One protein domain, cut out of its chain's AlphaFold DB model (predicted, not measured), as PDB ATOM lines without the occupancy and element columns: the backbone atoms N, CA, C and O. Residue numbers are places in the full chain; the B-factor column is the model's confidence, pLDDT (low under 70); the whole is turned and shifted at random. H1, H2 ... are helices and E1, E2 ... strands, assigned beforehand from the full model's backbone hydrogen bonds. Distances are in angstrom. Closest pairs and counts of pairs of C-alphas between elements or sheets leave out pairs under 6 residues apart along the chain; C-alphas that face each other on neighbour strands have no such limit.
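AT A GLANCE: This is residues 213 to 247 and 293 to 399 of the 429 residues of the protein "SNF2_N domain-containing protein" of Colletotrichum tanaceti (UniProt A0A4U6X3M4). One long helix, H1, makes an arm that sticks out, with its residues 224 to 237 and 239 to 243 standing free, from a small body where H3 and H4 cross at the core and H5 packs across H4. H2 folds back beside H3 as a helical hairpin, and a small antiparallel hairpin, E1 and E2, packs on the first residues of H2 and H4. The printed part has 142 residues, with five named helices and two named strands in the order H1, H2, H3, E1, E2, H4, H5; the class is mostly helix. The whole is loose, with a radius of gyration of the C-alphas of 18.8 A and spans of 62 by 40 by 29 A.

IN THESE COORDINATES: H1, residues 215 to 243, runs 42.1 A from C-alpha 215 at (275.014, 163.026, 208.736). H2 is residues 296 to 306, and H3, residues 316 to 329, is 19.9 A long. E1 is residues 335 to 338 and E2 residues 342 to 345. H4, residues 354 to 367, is 20.1 A long. H5, residues 386 to 396, ends at C-alpha 396 at (281.016, 167.049, 208.887).

HOW THE PARTS SIT: H3 touches H4 at a steep tilt of 59 degrees, the closest C-alphas, of Gly 326 and Gln 358, 4.9 A apart. H5 touches H4, closest at C-alphas Gln 356 and Thr 389, 5.6 A. H1 touches H3 with residues 215 to 219 alone, closest at C-alphas Ala 215 and Val 329, 5.2 A. The hairpin H2 and H3 only just touch, with 3 pairs of C-alphas within 8 A, closest at Ile 303 and Arg 320, 6.8 A. Across the hairpin E1 and E2, N 344 and O 336 are within hydrogen-bond range at 2.8 A. Every O i to N i+4 pair is within range in H1, H2, H3, H4 and H5.

THE WHOLE: The C-alphas of Gly 245 and Lys 349, the two farthest apart, are 63.8 A apart. Residues 248 to 292 are not printed, and C-alphas 247 and 293 are 61.7 A apart across this cut. The link from H4 to H5 is long, with 18 residues. Residues 306 to 317 have pLDDT under 70.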
ATOM      1  N   ARG A 213     276.256 156.291 210.645       86.62
ATOM      2  CA  ARG A 213     277.681 156.640 210.723       86.62
ATOM      3  C   ARG A 213     277.959 158.056 210.234       86.62
ATOM      4  O   ARG A 213     278.959 158.633 210.646       86.62
ATOM      5  N   THR A 214     277.068 158.594 209.408       89.00
ATOM      6  CA  THR A 214     277.224 159.889 208.737       89.00
ATOM      7  C   THR A 214     275.955 160.728 208.884       89.00
ATOM      8  O   THR A 214     274.852 160.189 208.987       89.00
ATOM      9  N   ALA A 215     276.102 162.050 208.812       88.56
ATOM     10  CA  ALA A 215     275.014 163.026 208.736       88.56
ATOM     11  C   ALA A 215     273.920 162.673 207.715       88.56
ATOM     12  O   ALA A 215     272.733 162.639 208.049       88.56
ATOM     13  N   GLN A 216     274.323 162.340 206.491       87.38
ATOM     14  CA  GLN A 216     273.403 161.965 205.417       87.38
ATOM     15  C   GLN A 216     272.659 160.654 205.719       87.38
ATOM     16  O   GLN A 216     271.448 160.563 205.511       87.38
ATOM     17  N   GLU A 217     273.347 159.650 206.277       90.00
ATOM     18  CA  GLU A 217     272.710 158.399 206.715       90.00
ATOM     19  C   GLU A 217     271.692 158.655 207.830       90.00
ATOM     20  O   GLU A 217     270.616 158.057 207.837       90.00
ATOM     21  N   TYR A 218     272.006 159.561 208.759       91.12
ATOM     22  CA  TYR A 218     271.098 159.932 209.836       91.12
ATOM     23  C   TYR A 218     269.851 160.639 209.299       91.12
ATOM     24  O   TYR A 218     268.734 160.308 209.695       91.12
ATOM     25  N   ALA A 219     270.012 161.559 208.348       88.12
ATOM     26  CA  ALA A 219     268.882 162.197 207.686       88.12
ATOM     27  C   ALA A 219     268.036 161.185 206.895       88.12
ATOM     28  O   ALA A 219     266.810 161.174 207.011       88.12
ATOM     29  N   ALA A 220     268.667 160.258 206.167       89.06
ATOM     30  CA  ALA A 220     267.968 159.164 205.495       89.06
ATOM     31  C   ALA A 220     267.210 158.262 206.482       89.06
ATOM     32  O   ALA A 220     266.080 157.851 206.207       89.06
ATOM     33  N   PHE A 221     267.791 157.993 207.652       90.62
ATOM     34  CA  PHE A 221     267.130 157.275 208.735       90.62
ATOM     35  C   PHE A 221     265.906 158.036 209.263       90.62
ATOM     36  O   PHE A 221     264.841 157.433 209.405       90.62
ATOM     37  N   LEU A 222     266.017 159.349 209.498       88.62
ATOM     38  CA  LEU A 222     264.883 160.182 209.912       88.62
ATOM     39  C   LEU A 222     263.750 160.159 208.879       88.62
ATOM     40  O   LEU A 222     262.593 160.018 209.272       88.62
ATOM     41  N   ARG A 223     264.072 160.208 207.578       86.69
ATOM     42  CA  ARG A 223     263.083 160.086 206.491       86.69
ATOM     43  C   ARG A 223     262.343 158.753 206.546       86.69
ATOM     44  O   ARG A 223     261.122 158.731 206.674       86.69
ATOM     45  N   ARG A 224     263.080 157.636 206.569       89.50
ATOM     46  CA  ARG A 224     262.489 156.289 206.675       89.50
ATOM     47  C   ARG A 224     261.627 156.140 207.925       89.50
ATOM     48  O   ARG A 224     260.591 155.481 207.886       89.50
ATOM     49  N   LYS A 225     262.050 156.734 209.043       90.00
ATOM     50  CA  LYS A 225     261.278 156.723 210.287       90.00
ATOM     51  C   LYS A 225     259.969 157.505 210.135       90.00
ATOM     52  O   LYS A 225     258.921 156.961 210.474       90.00
ATOM     53  N   ALA A 226     260.016 158.716 209.582       87.69
ATOM     54  CA  ALA A 226     258.833 159.542 209.344       87.69
ATOM     55  C   ALA A 226     257.830 158.861 208.394       87.69
ATOM     56  O   ALA A 226     256.636 158.827 208.680       87.69
ATOM     57  N   GLU A 227     258.306 158.236 207.314       89.00
ATOM     58  CA  GLU A 227     257.459 157.471 206.386       89.00
ATOM     59  C   GLU A 227     256.780 156.278 207.065       89.00
ATOM     60  O   GLU A 227     255.588 156.038 206.866       89.00
ATOM     61  N   LYS A 228     257.514 155.524 207.894       90.62
ATOM     62  CA  LYS A 228     256.949 154.404 208.660       90.62
ATOM     63  C   LYS A 228     255.896 154.876 209.655       90.62
ATOM     64  O   LYS A 228     254.859 154.230 209.785       90.62
ATOM     65  N   GLU A 229     256.143 155.980 210.354       89.62
ATOM     66  CA  GLU A 229     255.174 156.566 211.284       89.62
ATOM     67  C   GLU A 229     253.907 157.025 210.554       89.62
ATOM     68  O   GLU A 229     252.802 156.690 210.983       89.62
ATOM     69  N   LEU A 230     254.056 157.673 209.396       88.56
ATOM     70  CA  LEU A 230     252.936 158.081 208.554       88.56
ATOM     71  C   LEU A 230     252.114 156.873 208.072       88.56
ATOM     72  O   LEU A 230     250.889 156.868 208.193       88.56
ATOM     73  N   LYS A 231     252.777 155.811 207.591       89.88
ATOM     74  CA  LYS A 231     252.117 154.553 207.198       89.88
ATOM     75  C   LYS A 231     251.343 153.933 208.362       89.88
ATOM     76  O   LYS A 231     250.180 153.562 208.198       89.88
ATOM     77  N   LYS A 232     251.952 153.855 209.551       90.31
ATOM     78  CA  LYS A 232     251.293 153.344 210.767       90.31
ATOM     79  C   LYS A 232     250.057 154.166 211.128       90.31
ATOM     80  O   LYS A 232     249.039 153.599 211.526       90.31
ATOM     81  N   ASP A 233     250.117 155.485 210.983       89.56
ATOM     82  CA  ASP A 233     248.982 156.364 211.259       89.56
ATOM     83  C   ASP A 233     247.842 156.171 210.251       89.56
ATOM     84  O   ASP A 233     246.687 156.060 210.668       89.56
ATOM     85  N   PHE A 234     248.138 156.026 208.955       88.94
ATOM     86  CA  PHE A 234     247.118 155.702 207.951       88.94
ATOM     87  C   PHE A 234     246.457 154.347 208.211       88.94
ATOM     88  O   PHE A 234     245.229 154.251 208.201       88.94
ATOM     89  N   ILE A 235     247.240 153.312 208.529       90.31
ATOM     90  CA  ILE A 235     246.701 151.987 208.867       90.31
ATOM     91  C   ILE A 235     245.771 152.080 210.082       90.31
ATOM     92  O   ILE A 235     244.664 151.536 210.053       90.31
ATOM     93  N   ARG A 236     246.169 152.817 211.127       90.38
ATOM     94  CA  ARG A 236     245.320 153.047 212.306       90.38
ATOM     95  C   ARG A 236     244.011 153.744 211.937       90.38
ATOM     96  O   ARG A 236     242.950 153.302 212.378       90.38
ATOM     97  N   GLN A 237     244.049 154.778 211.094       89.69
ATOM     98  CA  GLN A 237     242.836 155.461 210.630       89.69
ATOM     99  C   GLN A 237     241.901 154.522 209.857       89.69
ATOM    100  O   GLN A 237     240.698 154.490 210.134       89.69
ATOM    101  N   ILE A 238     242.444 153.717 208.937       89.62
ATOM    102  CA  ILE A 238     241.678 152.729 208.164       89.62
ATOM    103  C   ILE A 238     241.018 151.716 209.104       89.62
ATOM    104  O   ILE A 238     239.827 151.437 208.980       89.62
ATOM    105  N   GLN A 239     241.763 151.181 210.074       91.19
ATOM    106  CA  GLN A 239     241.241 150.200 211.025       91.19
ATOM    107  C   GLN A 239     240.119 150.774 211.899       91.19
ATOM    108  O   GLN A 239     239.099 150.110 212.084       91.19
ATOM    109  N   VAL A 240     240.268 152.003 212.402       90.88
ATOM    110  CA  VAL A 240     239.232 152.677 213.202       90.88
ATOM    111  C   VAL A 240     237.966 152.915 212.373       90.88
ATOM    112  O   VAL A 240     236.871 152.582 212.827       90.88
ATOM    113  N   LYS A 241     238.094 153.410 211.136       89.56
ATOM    114  CA  LYS A 241     236.944 153.656 210.246       89.56
ATOM    115  C   LYS A 241     236.233 152.368 209.824       89.56
ATOM    116  O   LYS A 241     235.005 152.315 209.853       89.56
ATOM    117  N   ARG A 242     236.991 151.303 209.537       88.62
ATOM    118  CA  ARG A 242     236.439 149.968 209.251       88.62
ATOM    119  C   ARG A 242     235.671 149.402 210.447       88.62
ATOM    120  O   ARG A 242     234.584 148.863 210.259       88.62
ATOM    121  N   LYS A 243     236.187 149.557 211.675       92.19
ATOM    122  CA  LYS A 243     235.476 149.152 212.905       92.19
ATOM    123  C   LYS A 243     234.171 149.931 213.111       92.19
ATOM    124  O   LYS A 243     233.217 149.364 213.628       92.19
ATOM    125  N   ALA A 244     234.108 151.186 212.666       91.25
ATOM    126  CA  ALA A 244     232.902 152.015 212.716       91.25
ATOM    127  C   ALA A 244     231.888 151.733 211.584       91.25
ATOM    128  O   ALA A 244     230.840 152.371 211.541       91.25
ATOM    129  N   GLY A 245     232.179 150.806 210.660       90.62
ATOM    130  CA  GLY A 245     231.289 150.472 209.541       90.62
ATOM    131  C   GLY A 245     231.246 151.520 208.422       90.62
ATOM    132  O   GLY A 245     230.356 151.469 207.577       90.62
ATOM    133  N   ILE A 246     232.195 152.461 208.400       88.56
ATOM    134  CA  ILE A 246     232.283 153.506 207.376       88.56
ATOM    135  C   ILE A 246     232.958 152.916 206.130       88.56
ATOM    136  O   ILE A 246     234.111 152.486 206.195       88.56
ATOM    137  N   THR A 247     232.245 152.890 205.001       81.38
ATOM    138  CA  THR A 247     232.751 152.382 203.711       81.38
ATOM    139  C   THR A 247     233.514 153.431 202.906       81.38
ATOM    140  O   THR A 247     234.349 153.062 202.089       81.38
ATOM    141  N   LYS A 293     290.016 165.169 226.771       90.44
ATOM    142  CA  LYS A 293     288.821 164.405 226.407       90.44
ATOM    143  C   LYS A 293     288.004 164.101 227.660       90.44
ATOM    144  O   LYS A 293     288.545 163.756 228.704       90.44
ATOM    145  N   VAL A 294     286.689 164.198 227.532       90.69
ATOM    146  CA  VAL A 294     285.726 163.900 228.592       90.69
ATOM    147  C   VAL A 294     284.794 162.798 228.105       90.69
ATOM    148  O   VAL A 294     284.346 162.807 226.957       90.69
ATOM    149  N   SER A 295     284.469 161.842 228.976       90.19
ATOM    150  CA  SER A 295     283.485 160.809 228.646       90.19
ATOM    151  C   SER A 295     282.123 161.434 228.335       90.19
ATOM    152  O   SER A 295     281.652 162.349 229.018       90.19
ATOM    153  N   ARG A 296     281.435 160.898 227.322       86.62
ATOM    154  CA  ARG A 296     280.078 161.329 226.955       86.62
ATOM    155  C   ARG A 296     279.110 161.219 228.132       86.62
ATOM    156  O   ARG A 296     278.235 162.071 228.272       86.62
ATOM    157  N   GLN A 297     279.270 160.203 228.983       86.12
ATOM    158  CA  GLN A 297     278.439 160.033 230.174       86.12
ATOM    159  C   GLN A 297     278.656 161.183 231.163       86.12
ATOM    160  O   GLN A 297     277.687 161.792 231.615       86.12
ATOM    161  N   VAL A 298     279.919 161.535 231.422       87.75
ATOM    162  CA  VAL A 298     280.293 162.669 232.279       87.75
ATOM    163  C   VAL A 298     279.726 163.972 231.714       87.75
ATOM    164  O   VAL A 298     279.072 164.708 232.446       87.75
ATOM    165  N   ARG A 299     279.848 164.217 230.400       89.69
ATOM    166  CA  ARG A 299     279.237 165.392 229.749       89.69
ATOM    167  C   ARG A 299     277.718 165.420 229.932       89.69
ATOM    168  O   ARG A 299     277.160 166.460 230.263       89.69
ATOM    169  N   MET A 300     277.025 164.300 229.733       85.25
ATOM    170  CA  MET A 300     275.568 164.259 229.900       85.25
ATOM    171  C   MET A 300     275.135 164.504 231.351       85.25
ATOM    172  O   MET A 300     274.086 165.117 231.554       85.25
ATOM    173  N   ARG A 301     275.929 164.057 232.335       85.44
ATOM    174  CA  ARG A 301     275.724 164.383 233.755       85.44
ATOM    175  C   ARG A 301     275.958 165.872 234.008       85.44
ATOM    176  O   ARG A 301     275.080 166.512 234.565       85.44
ATOM    177  N   GLN A 302     277.047 166.446 233.496       84.19
ATOM    178  CA  GLN A 302     277.342 167.880 233.616       84.19
ATOM    179  C   GLN A 302     276.239 168.760 233.026       84.19
ATOM    180  O   GLN A 302     275.819 169.710 233.671       84.19
ATOM    181  N   ILE A 303     275.718 168.427 231.838       81.44
ATOM    182  CA  ILE A 303     274.578 169.153 231.262       81.44
ATOM    183  C   ILE A 303     273.378 169.041 232.196       81.44
ATOM    184  O   ILE A 303     272.760 170.053 232.494       81.44
ATOM    185  N   ALA A 304     273.060 167.837 232.681       78.25
ATOM    186  CA  ALA A 304     271.937 167.632 233.590       78.25
ATOM    187  C   ALA A 304     272.088 168.394 234.920       78.25
ATOM    188  O   ALA A 304     271.078 168.837 235.452       78.25
ATOM    189  N   MET A 305     273.314 168.583 235.417       74.25
ATOM    190  CA  MET A 305     273.613 169.343 236.640       74.25
ATOM    191  C   MET A 305     273.611 170.860 236.411       74.25
ATOM    192  O   MET A 305     272.985 171.591 237.167       74.25
ATOM    193  N   ALA A 306     274.224 171.355 235.331       68.50
ATOM    194  CA  ALA A 306     274.173 172.779 234.968       68.50
ATOM    195  C   ALA A 306     272.730 173.257 234.740       68.50
ATOM    196  O   ALA A 306     272.380 174.408 234.955       68.50
ATOM    197  N   THR A 307     271.875 172.320 234.342       62.88
ATOM    198  CA  THR A 307     270.448 172.514 234.129       62.88
ATOM    199  C   THR A 307     269.674 172.718 235.448       62.88
ATOM    200  O   THR A 307     268.597 173.296 235.425       62.88
ATOM    201  N   THR A 308     270.170 172.280 236.612       54.94
ATOM    202  CA  THR A 308     269.401 172.347 237.876       54.94
ATOM    203  C   THR A 308     269.487 173.677 238.632       54.94
ATOM    204  O   THR A 308     268.643 173.924 239.494       54.94
ATOM    205  N   GLU A 309     270.434 174.562 238.311       45.97
ATOM    206  CA  GLU A 309     270.627 175.829 239.032       45.97
ATOM    207  C   GLU A 309     270.004 177.021 238.291       45.97
ATOM    208  O   GLU A 309     270.570 177.565 237.352       45.97
ATOM    209  N   GLY A 310     268.822 177.461 238.735       44.72
ATOM    210  CA  GLY A 310     268.292 178.807 238.461       44.72
ATOM    211  C   GLY A 310     267.814 179.117 237.034       44.72
ATOM    212  O   GLY A 310     267.066 180.082 236.859       44.72
ATOM    213  N   ASP A 311     268.165 178.309 236.036       47.44
ATOM    214  CA  ASP A 311     267.711 178.501 234.661       47.44
ATOM    215  C   ASP A 311     266.247 178.082 234.469       47.44
ATOM    216  O   ASP A 311     265.714 177.163 235.096       47.44
ATOM    217  N   SER A 312     265.543 178.797 233.589       47.38
ATOM    218  CA  SER A 312     264.119 178.575 233.338       47.38
ATOM    219  C   SER A 312     263.844 177.121 232.932       47.38
ATOM    220  O   SER A 312     264.105 176.719 231.795       47.38
ATOM    221  N   ASN A 313     263.201 176.364 233.832       51.41
ATOM    222  CA  ASN A 313     262.794 174.961 233.655       51.41
ATOM    223  C   ASN A 313     262.032 174.643 232.349       51.41
ATOM    224  O   ASN A 313     261.860 173.479 231.994       51.41
ATOM    225  N   ARG A 314     261.568 175.657 231.605       52.59
ATOM    226  CA  ARG A 314     260.837 175.491 230.342       52.59
ATOM    227  C   ARG A 314     261.704 175.081 229.148       52.59
ATOM    228  O   ARG A 314     261.149 174.502 228.217       52.59
ATOM    229  N   HIS A 315     263.012 175.346 229.154       55.41
ATOM    230  CA  HIS A 315     263.884 175.100 227.986       55.41
ATOM    231  C   HIS A 315     264.964 174.034 228.209       55.41
ATOM    232  O   HIS A 315     265.594 173.574 227.262       55.41
ATOM    233  N   LEU A 316     265.097 173.565 229.443       57.88
ATOM    234  CA  LEU A 316     266.114 172.626 229.908       57.88
ATOM    235  C   LEU A 316     266.045 171.240 229.256       57.88
ATOM    236  O   LEU A 316     267.038 170.724 228.740       57.88
ATOM    237  N   GLY A 317     264.844 170.654 229.210       62.56
ATOM    238  CA  GLY A 317     264.621 169.392 228.501       62.56
ATOM    239  C   GLY A 317     264.961 169.509 227.013       62.56
ATOM    240  O   GLY A 317     265.601 168.616 226.463       62.56
ATOM    241  N   SER A 318     264.624 170.651 226.399       74.31
ATOM    242  CA  SER A 318     264.957 170.931 224.999       74.31
ATOM    243  C   SER A 318     266.462 171.021 224.803       74.31
ATOM    244  O   SER A 318     266.967 170.381 223.900       74.31
ATOM    245  N   GLN A 319     267.196 171.730 225.664       74.81
ATOM    246  CA  GLN A 319     268.639 171.908 225.495       74.81
ATOM    247  C   GLN A 319     269.399 170.577 225.575       74.81
ATOM    248  O   GLN A 319     270.263 170.295 224.746       74.81
ATOM    249  N   ARG A 320     269.040 169.705 226.527       81.69
ATOM    250  CA  ARG A 320     269.621 168.356 226.611       81.69
ATOM    251  C   ARG A 320     269.254 167.506 225.392       81.69
ATOM    252  O   ARG A 320     270.108 166.780 224.883       81.69
ATOM    253  N   GLU A 321     268.001 167.562 224.941       85.25
ATOM    254  CA  GLU A 321     267.540 166.888 223.716       85.25
ATOM    255  C   GLU A 321     268.288 167.406 222.478       85.25
ATOM    256  O   GLU A 321     268.734 166.609 221.656       85.25
ATOM    257  N   ASP A 322     268.497 168.715 222.390       87.62
ATOM    258  CA  ASP A 322     269.152 169.413 221.293       87.62
ATOM    259  C   ASP A 322     270.649 169.079 221.221       87.62
ATOM    260  O   ASP A 322     271.161 168.801 220.140       87.62
ATOM    261  N   VAL A 323     271.356 169.012 222.354       87.75
ATOM    262  CA  VAL A 323     272.756 168.551 222.382       87.75
ATOM    263  C   VAL A 323     272.844 167.071 222.020       87.75
ATOM    264  O   VAL A 323     273.714 166.667 221.246       87.75
ATOM    265  N   LYS A 324     271.934 166.235 222.539       89.81
ATOM    266  CA  LYS A 324     271.879 164.813 222.168       89.81
ATOM    267  C   LYS A 324     271.641 164.641 220.671       89.81
ATOM    268  O   LYS A 324     272.292 163.792 220.064       89.81
ATOM    269  N   LEU A 325     270.731 165.423 220.093       91.00
ATOM    270  CA  LEU A 325     270.490 165.481 218.656       91.00
ATOM    271  C   LEU A 325     271.763 165.916 217.932       91.00
ATOM    272  O   LEU A 325     272.199 165.225 217.016       91.00
ATOM    273  N   GLY A 326     272.403 166.974 218.431       90.25
ATOM    274  CA  GLY A 326     273.686 167.483 217.976       90.25
ATOM    275  C   GLY A 326     274.728 166.390 217.825       90.25
ATOM    276  O   GLY A 326     275.290 166.225 216.758       90.25
ATOM    277  N   MET A 327     274.921 165.567 218.852       91.94
ATOM    278  CA  MET A 327     275.866 164.450 218.799       91.94
ATOM    279  C   MET A 327     275.416 163.295 217.894       91.94
ATOM    280  O   MET A 327     276.261 162.592 217.350       91.94
ATOM    281  N   LYS A 328     274.107 163.034 217.789       91.94
ATOM    282  CA  LYS A 328     273.565 161.906 217.013       91.94
ATOM    283  C   LYS A 328     273.651 162.145 215.510       91.94
ATOM    284  O   LYS A 328     273.933 161.198 214.785       91.94
ATOM    285  N   VAL A 329     273.413 163.382 215.070       93.81
ATOM    286  CA  VAL A 329     273.364 163.737 213.647       93.81
ATOM    287  C   VAL A 329     274.670 163.382 212.942       93.81
ATOM    288  O   VAL A 329     274.624 162.771 211.888       93.81
ATOM    289  N   TRP A 330     275.827 163.655 213.542       92.69
ATOM    290  CA  TRP A 330     277.130 163.398 212.908       92.69
ATOM    291  C   TRP A 330     277.551 161.926 212.875       92.69
ATOM    292  O   TRP A 330     278.560 161.597 212.260       92.69
ATOM    293  N   GLY A 331     276.797 161.041 213.531       88.81
ATOM    294  CA  GLY A 331     277.108 159.621 213.636       88.81
ATOM    295  C   GLY A 331     277.954 159.241 214.854       88.81
ATOM    296  O   GLY A 331     278.497 160.074 215.590       88.81
ATOM    297  N   ARG A 332     278.028 157.930 215.114       86.25
ATOM    298  CA  ARG A 332     278.718 157.381 216.294       86.25
ATOM    299  C   ARG A 332     280.216 157.702 216.248       86.25
ATOM    300  O   ARG A 332     280.895 157.381 215.280       86.25
ATOM    301  N   GLY A 333     280.729 158.298 217.325       87.31
ATOM    302  CA  GLY A 333     282.159 158.583 217.485       87.31
ATOM    303  C   GLY A 333     282.689 159.744 216.639       87.31
ATOM    304  O   GLY A 333     283.876 160.042 216.714       87.31
ATOM    305  N   ALA A 334     281.839 160.427 215.863       93.25
ATOM    306  CA  ALA A 334     282.251 161.605 215.102       93.25
ATOM    307  C   ALA A 334     282.506 162.824 216.004       93.25
ATOM    308  O   ALA A 334     283.350 163.654 215.685       93.25
ATOM    309  N   ILE A 335     281.791 162.916 217.130       95.12
ATOM    310  CA  ILE A 335     281.933 163.986 218.119       95.12
ATOM    311  C   ILE A 335     282.570 163.438 219.396       95.12
ATOM    312  O   ILE A 335     282.014 162.543 220.039       95.12
ATOM    313  N   THR A 336     283.678 164.042 219.816       94.88
ATOM    314  CA  THR A 336     284.295 163.823 221.130       94.88
ATOM    315  C   THR A 336     283.991 164.993 222.061       94.88
ATOM    316  O   THR A 336     284.052 166.146 221.644       94.88
ATOM    317  N   CYS A 337     283.654 164.723 223.324       94.06
ATOM    318  CA  CYS A 337     283.468 165.785 224.318       94.06
ATOM    319  C   CYS A 337     284.840 166.218 224.845       94.06
ATOM    320  O   CYS A 337     285.654 165.356 225.172       94.06
ATOM    321  N   VAL A 338     285.093 167.522 224.937       93.44
ATOM    322  CA  VAL A 338     286.378 168.074 225.399       93.44
ATOM    323  C   VAL A 338     286.159 169.222 226.388       93.44
ATOM    324  O   VAL A 338     285.122 169.890 226.363       93.44
ATOM    325  N   GLY A 339     287.090 169.414 227.322       88.56
ATOM    326  CA  GLY A 339     287.055 170.535 228.271       88.56
ATOM    327  C   GLY A 339     285.774 170.595 229.113       88.56
ATOM    328  O   GLY A 339     285.240 169.562 229.507       88.56
ATOM    329  N   VAL A 340     285.254 171.797 229.389       84.31
ATOM    330  CA  VAL A 340     284.098 172.009 230.295       84.31
ATOM    331  C   VAL A 340     282.744 171.960 229.579       84.31
ATOM    332  O   VAL A 340     281.778 171.430 230.123       84.31
ATOM    333  N   SER A 341     282.649 172.478 228.356       84.88
ATOM    334  CA  SER A 341     281.372 172.572 227.623       84.88
ATOM    335  C   SER A 341     281.520 172.432 226.105       84.88
ATOM    336  O   SER A 341     280.567 172.676 225.359       84.88
ATOM    337  N   ASP A 342     282.696 171.996 225.658       92.69
ATOM    338  CA  ASP A 342     283.088 171.985 224.257       92.69
ATOM    339  C   ASP A 342     283.008 170.578 223.647       92.69
ATOM    340  O   ASP A 342     282.950 169.546 224.334       92.69
ATOM    341  N   TYR A 343     282.962 170.555 222.321       94.94
ATOM    342  CA  TYR A 343     282.803 169.368 221.494       94.94
ATOM    343  C   TYR A 343     283.759 169.457 220.316       94.94
ATOM    344  O   TYR A 343     283.853 170.490 219.673       94.94
ATOM    345  N   LEU A 344     284.451 168.379 219.993       96.25
ATOM    346  CA  LEU A 344     285.369 168.330 218.866       96.25
ATOM    347  C   LEU A 344     284.819 167.362 217.820       96.25
ATOM    348  O   LEU A 344     284.559 166.198 218.128       96.25
ATOM    349  N   LEU A 345     284.612 167.861 216.600       96.12
ATOM    350  CA  LEU A 345     284.235 167.052 215.445       96.12
ATOM    351  C   LEU A 345     285.488 166.445 214.811       96.12
ATOM    352  O   LEU A 345     286.489 167.132 214.609       96.12
ATOM    353  N   ARG A 346     285.427 165.160 214.457       94.69
ATOM    354  CA  ARG A 346     286.495 164.474 213.724       94.69
ATOM    355  C   ARG A 346     286.809 165.223 212.423       94.69
ATOM    356  O   ARG A 346     285.924 165.418 211.600       94.69
ATOM    357  N   GLY A 347     288.075 165.593 212.244       93.06
ATOM    358  CA  GLY A 347     288.548 166.387 211.102       93.06
ATOM    359  C   GLY A 347     288.708 167.880 211.403       93.06
ATOM    360  O   GLY A 347     289.349 168.578 210.627       93.06
ATOM    361  N   MET A 348     288.203 168.369 212.540       95.06
ATOM    362  CA  MET A 348     288.468 169.727 213.018       95.06
ATOM    363  C   MET A 348     289.578 169.727 214.074       95.06
ATOM    364  O   MET A 348     289.687 168.796 214.869       95.06
ATOM    365  N   LYS A 349     290.385 170.795 214.098       93.44
ATOM    366  CA  LYS A 349     291.378 171.059 215.159       93.44
ATOM    367  C   LYS A 349     290.767 171.839 216.328       93.44
ATOM    368  O   LYS A 349     291.141 171.646 217.478       93.44
ATOM    369  N   THR A 350     289.823 172.723 216.015       94.19
ATOM    370  CA  THR A 350     289.213 173.652 216.967       94.19
ATOM    371  C   THR A 350     287.906 173.072 217.512       94.19
ATOM    372  O   THR A 350     287.025 172.732 216.717       94.19
ATOM    373  N   PRO A 351     287.740 172.968 218.843       95.38
ATOM    374  CA  PRO A 351     286.475 172.575 219.441       95.38
ATOM    375  C   PRO A 351     285.376 173.607 219.175       95.38
ATOM    376  O   PRO A 351     285.625 174.806 219.069       95.38
ATOM    377  N   VAL A 352     284.140 173.130 219.121       94.81
ATOM    378  CA  VAL A 352     282.917 173.916 218.999       94.81
ATOM    379  C   VAL A 352     282.140 173.912 220.311       94.81
ATOM    380  O   VAL A 352     282.149 172.949 221.079       94.81
ATOM    381  N   ARG A 353     281.414 174.996 220.556       92.56
ATOM    382  CA  ARG A 353     280.545 175.165 221.724       92.56
ATOM    383  C   ARG A 353     279.246 174.375 221.542       92.56
ATOM    384  O   ARG A 353     278.797 174.137 220.419       92.56
ATOM    385  N   GLY A 354     278.574 174.033 222.642       90.81
ATOM    386  CA  GLY A 354     277.308 173.283 222.596       90.81
ATOM    387  C   GLY A 354     276.206 173.931 221.743       90.81
ATOM    388  O   GLY A 354     275.506 173.230 221.014       90.81
ATOM    389  N   TRP A 355     276.088 175.263 221.761       90.31
ATOM    390  CA  TRP A 355     275.113 175.974 220.923       90.31
ATOM    391  C   TRP A 355     275.444 175.889 219.424       90.31
ATOM    392  O   TRP A 355     274.539 175.755 218.605       90.31
ATOM    393  N   GLN A 356     276.732 175.888 219.060       94.12
ATOM    394  CA  GLN A 356     277.186 175.721 217.672       94.12
ATOM    395  C   GLN A 356     276.908 174.299 217.177       94.12
ATOM    396  O   GLN A 356     276.452 174.107 216.051       94.12
ATOM    397  N   LEU A 357     277.119 173.299 218.040       94.62
ATOM    398  CA  LEU A 357     276.791 171.901 217.762       94.62
ATOM    399  C   LEU A 357     275.283 171.706 217.515       94.62
ATOM    400  O   LEU A 357     274.884 170.975 216.611       94.62
ATOM    401  N   GLN A 358     274.434 172.378 218.293       93.38
ATOM    402  CA  GLN A 358     272.985 172.356 218.086       93.38
ATOM    403  C   GLN A 358     272.580 173.039 216.772       93.38
ATOM    404  O   GLN A 358     271.772 172.492 216.016       93.38
ATOM    405  N   ALA A 359     273.114 174.233 216.505       94.06
ATOM    406  CA  ALA A 359     272.786 175.006 215.310       94.06
ATOM    407  C   ALA A 359     273.175 174.252 214.031       94.06
ATOM    408  O   ALA A 359     272.352 174.081 213.129       94.06
ATOM    409  N   SER A 360     274.397 173.722 213.991       95.62
ATOM    410  CA  SER A 360     274.890 172.917 212.872       95.62
ATOM    411  C   SER A 360     274.043 171.659 212.652       95.62
ATOM    412  O   SER A 360     273.617 171.400 211.533       95.62
ATOM    413  N   ALA A 361     273.670 170.927 213.702       94.75
ATOM    414  CA  ALA A 361     272.821 169.745 213.555       94.75
ATOM    415  C   ALA A 361     271.446 170.044 212.934       94.75
ATOM    416  O   ALA A 361     270.952 169.271 212.112       94.75
ATOM    417  N   ARG A 362     270.833 171.186 213.274       93.50
ATOM    418  CA  ARG A 362     269.579 171.624 212.636       93.50
ATOM    419  C   ARG A 362     269.777 171.973 211.162       93.50
ATOM    420  O   ARG A 362     268.915 171.639 210.352       93.50
ATOM    421  N   MET A 363     270.900 172.600 210.821       95.31
ATOM    422  CA  MET A 363     271.257 172.910 209.435       95.31
ATOM    423  C   MET A 363     271.455 171.638 208.605       95.31
ATOM    424  O   MET A 363     270.866 171.544 207.536       95.31
ATOM    425  N   VAL A 364     272.149 170.624 209.135       94.81
ATOM    426  CA  VAL A 364     272.316 169.317 208.470       94.81
ATOM    427  C   VAL A 364     270.971 168.653 208.180       94.81
ATOM    428  O   VAL A 364     270.735 168.169 207.072       94.81
ATOM    429  N   ILE A 365     270.066 168.632 209.164       92.75
ATOM    430  CA  ILE A 365     268.728 168.046 208.988       92.75
ATOM    431  C   ILE A 365     267.959 168.790 207.889       92.75
ATOM    432  O   ILE A 365     267.279 168.158 207.087       92.75
ATOM    433  N   ARG A 366     268.080 170.122 207.832       93.00
ATOM    434  CA  ARG A 366     267.443 170.959 206.805       93.00
ATOM    435  C   ARG A 366     268.073 170.819 205.422       93.00
ATOM    436  O   ARG A 366     267.359 170.903 204.432       93.00
ATOM    437  N   GLU A 367     269.382 170.633 205.334       92.75
ATOM    438  CA  GLU A 367     270.096 170.405 204.073       92.75
ATOM    439  C   GLU A 367     269.708 169.072 203.430       92.75
ATOM    440  O   GLU A 367     269.590 168.975 202.212       92.75
ATOM    441  N   ASN A 368     269.412 168.073 204.263       90.56
ATOM    442  CA  ASN A 368     269.018 166.732 203.839       90.56
ATOM    443  C   ASN A 368     267.499 166.485 203.923       90.56
ATOM    444  O   ASN A 368     267.048 165.334 203.881       90.56
ATOM    445  N   ALA A 369     266.699 167.542 204.083       89.25
ATOM    446  CA  ALA A 369     265.246 167.436 204.113       89.25
ATOM    447  C   ALA A 369     264.702 167.053 202.726       89.25
ATOM    448  O   ALA A 369     265.245 167.454 201.700       89.25
ATOM    449  N   THR A 370     263.611 166.283 202.693       86.81
ATOM    450  CA  THR A 370     262.902 165.973 201.438       86.81
ATOM    451  C   THR A 370     262.222 167.219 200.868       86.81
ATOM    452  O   THR A 370     262.154 167.409 199.658       86.81
ATOM    453  N   GLU A 371     261.730 168.086 201.753       87.69
ATOM    454  CA  GLU A 371     261.033 169.312 201.383       87.69
ATOM    455  C   GLU A 371     262.027 170.434 201.064       87.69
ATOM    456  O   GLU A 371     262.809 170.865 201.917       87.69
ATOM    457  N   ARG A 372     261.948 170.954 199.836       88.25
ATOM    458  CA  ARG A 372     262.702 172.137 199.409       88.25
ATOM    459  C   ARG A 372     262.152 173.411 200.080       88.25
ATOM    460  O   ARG A 372     260.958 173.482 200.366       88.25
ATOM    461  N   PRO A 373     262.977 174.454 200.287       93.69
ATOM    462  CA  PRO A 373     264.389 174.554 199.914       93.69
ATOM    463  C   PRO A 373     265.315 173.866 200.923       93.69
ATOM    464  O   PRO A 373     265.090 173.970 202.130       93.69
ATOM    465  N   ASN A 374     266.380 173.236 200.422       91.94
ATOM    466  CA  ASN A 374     267.424 172.632 201.248       91.94
ATOM    467  C   ASN A 374     268.279 173.736 201.890       91.94
ATOM    468  O   ASN A 374     268.558 174.762 201.269       91.94
ATOM    469  N   GLY A 375     268.678 173.530 203.145       92.44
ATOM    470  CA  GLY A 375     269.485 174.487 203.909       92.44
ATOM    471  C   GLY A 375     268.653 175.519 204.682       92.44
ATOM    472  O   GLY A 375     267.488 175.291 205.027       92.44
ATOM    473  N   GLY A 376     269.251 176.659 205.023       93.69
ATOM    474  CA  GLY A 376     268.597 177.662 205.866       93.69
ATOM    475  C   GLY A 376     269.448 178.892 206.159       93.69
ATOM    476  O   GLY A 376     270.555 179.038 205.649       93.69
ATOM    477  N   ILE A 377     268.907 179.782 206.993       95.06
ATOM    478  CA  ILE A 377     269.566 181.019 207.421       95.06
ATOM    479  C   ILE A 377     270.060 180.840 208.857       95.06
ATOM    480  O   ILE A 377     269.261 180.599 209.763       95.06
ATOM    481  N   LEU A 378     271.367 181.007 209.073       94.69
ATOM    482  CA  LEU A 378     271.973 181.019 210.405       94.69
ATOM    483  C   LEU A 378     271.981 182.451 210.968       94.69
ATOM    484  O   LEU A 378     272.919 183.218 210.754       94.69
ATOM    485  N   GLY A 379     270.905 182.815 211.667       94.62
ATOM    486  CA  GLY A 379     270.642 184.168 212.178       94.62
ATOM    487  C   GLY A 379     271.256 184.501 213.543       94.62
ATOM    488  O   GLY A 379     270.695 185.320 214.269       94.62
ATOM    489  N   ASP A 380     272.363 183.864 213.927       93.19
ATOM    490  CA  ASP A 380     272.961 184.057 215.252       93.19
ATOM    491  C   ASP A 380     273.634 185.431 215.408       93.19
ATOM    492  O   ASP A 380     274.174 186.009 214.453       93.19
ATOM    493  N   GLN A 381     273.690 185.925 216.651       93.25
ATOM    494  CA  GLN A 381     274.384 187.168 217.001       93.25
ATOM    495  C   GLN A 381     275.860 187.140 216.556       93.25
ATOM    496  O   GLN A 381     276.505 186.090 216.447       93.25
ATOM    497  N   MET A 382     276.424 188.307 216.235       90.88
ATOM    498  CA  MET A 382     277.872 188.438 216.021       90.88
ATOM    499  C   MET A 382     278.631 187.967 217.274       90.88
ATOM    500  O   MET A 382     278.171 188.192 218.386       90.88
ATOM    501  N   GLY A 383     279.750 187.261 217.089       90.00
ATOM    502  CA  GLY A 383     280.496 186.631 218.191       90.00
ATOM    503  C   GLY A 383     280.043 185.211 218.567       90.00
ATOM    504  O   GLY A 383     280.789 184.493 219.216       90.00
ATOM    505  N   MET A 384     278.896 184.723 218.077       91.00
ATOM    506  CA  MET A 384     278.443 183.337 218.334       91.00
ATOM    507  C   MET A 384     279.235 182.259 217.565       91.00
ATOM    508  O   MET A 384     279.002 181.061 217.738       91.00
ATOM    509  N   GLY A 385     280.182 182.676 216.719       92.75
ATOM    510  CA  GLY A 385     281.047 181.795 215.932       92.75
ATOM    511  C   GLY A 385     280.355 181.143 214.733       92.75
ATOM    512  O   GLY A 385     280.554 179.959 214.479       92.75
ATOM    513  N   LYS A 386     279.582 181.928 213.970       95.44
ATOM    514  CA  LYS A 386     278.923 181.484 212.727       95.44
ATOM    515  C   LYS A 386     279.898 180.842 211.736       95.44
ATOM    516  O   LYS A 386     279.595 179.782 211.210       95.44
ATOM    517  N   THR A 387     281.080 181.433 211.545       95.81
ATOM    518  CA  THR A 387     282.136 180.881 210.679       95.81
ATOM    519  C   THR A 387     282.531 179.470 211.107       95.81
ATOM    520  O   THR A 387     282.555 178.559 210.289       95.81
ATOM    521  N   LEU A 388     282.756 179.258 212.407       95.50
ATOM    522  CA  LEU A 388     283.115 177.948 212.942       95.50
ATOM    523  C   LEU A 388     281.968 176.934 212.786       95.50
ATOM    524  O   LEU A 388     282.208 175.781 212.440       95.50
ATOM    525  N   THR A 389     280.714 177.365 212.971       96.31
ATOM    526  CA  THR A 389     279.524 176.539 212.695       96.31
ATOM    527  C   THR A 389     279.423 176.152 211.215       96.31
ATOM    528  O   THR A 389     279.108 175.007 210.910       96.31
ATOM    529  N   SER A 390     279.726 177.070 210.294       96.88
ATOM    530  CA  SER A 390     279.759 176.789 208.856       96.88
ATOM    531  C   SER A 390     280.875 175.814 208.478       96.88
ATOM    532  O   SER A 390     280.624 174.875 207.730       96.88
ATOM    533  N   LEU A 391     282.079 175.969 209.034       96.62
ATOM    534  CA  LEU A 391     283.180 175.024 208.808       96.62
ATOM    535  C   LEU A 391     282.843 173.625 209.324       96.62
ATOM    536  O   LEU A 391     283.143 172.634 208.666       96.62
ATOM    537  N   MET A 392     282.157 173.540 210.462       96.00
ATOM    538  CA  MET A 392     281.674 172.269 210.990       96.00
ATOM    539  C   MET A 392     280.713 171.562 210.021       96.00
ATOM    540  O   MET A 392     280.793 170.345 209.875       96.00
ATOM    541  N   LEU A 393     279.836 172.308 209.339       95.81
ATOM    542  CA  LEU A 393     278.955 171.756 208.303       95.81
ATOM    543  C   LEU A 393     279.761 171.216 207.119       95.81
ATOM    544  O   LEU A 393     279.559 170.073 206.727       95.81
ATOM    545  N   ILE A 394     280.716 172.003 206.618       95.38
ATOM    546  CA  ILE A 394     281.562 171.630 205.475       95.38
ATOM    547  C   ILE A 394     282.382 170.368 205.785       95.38
ATOM    548  O   ILE A 394     282.423 169.442 204.982       95.38
ATOM    549  N   VAL A 395     283.009 170.302 206.963       94.62
ATOM    550  CA  VAL A 395     283.845 169.158 207.369       94.62
ATOM    551  C   VAL A 395     282.999 167.934 207.726       94.62
ATOM    552  O   VAL A 395     283.378 166.801 207.434       94.62
ATOM    553  N   GLY A 396     281.855 168.137 208.383       92.75
ATOM    554  CA  GLY A 396     281.016 167.049 208.887       92.75
ATOM    555  C   GLY A 396     280.064 166.439 207.856       92.75
ATOM    556  O   GLY A 396     279.498 165.377 208.119       92.75
ATOM    557  N   CYS A 397     279.879 167.087 206.705       92.38
ATOM    558  CA  CYS A 397     279.064 166.614 205.585       92.38
ATOM    559  C   CYS A 397     279.896 166.590 204.292       92.38
ATOM    560  O   CYS A 397     279.652 167.401 203.400       92.38
ATOM    561  N   PRO A 398     280.887 165.684 204.178       90.31
ATOM    562  CA  PRO A 398     281.667 165.568 202.953       90.31
ATOM    563  C   PRO A 398     280.774 165.159 201.764       90.31
ATOM    564  O   PRO A 398     279.778 164.453 201.968       90.31
ATOM    565  N   PRO A 399     281.134 165.566 200.533       90.69
ATOM    566  CA  PRO A 399     280.392 165.208 199.324       90.69
ATOM    567  C   PRO A 399     280.371 163.690 199.108       90.69
ATOM    568  O   PRO A 399     281.320 162.981 199.472       90.69
TER     569      PRO A 399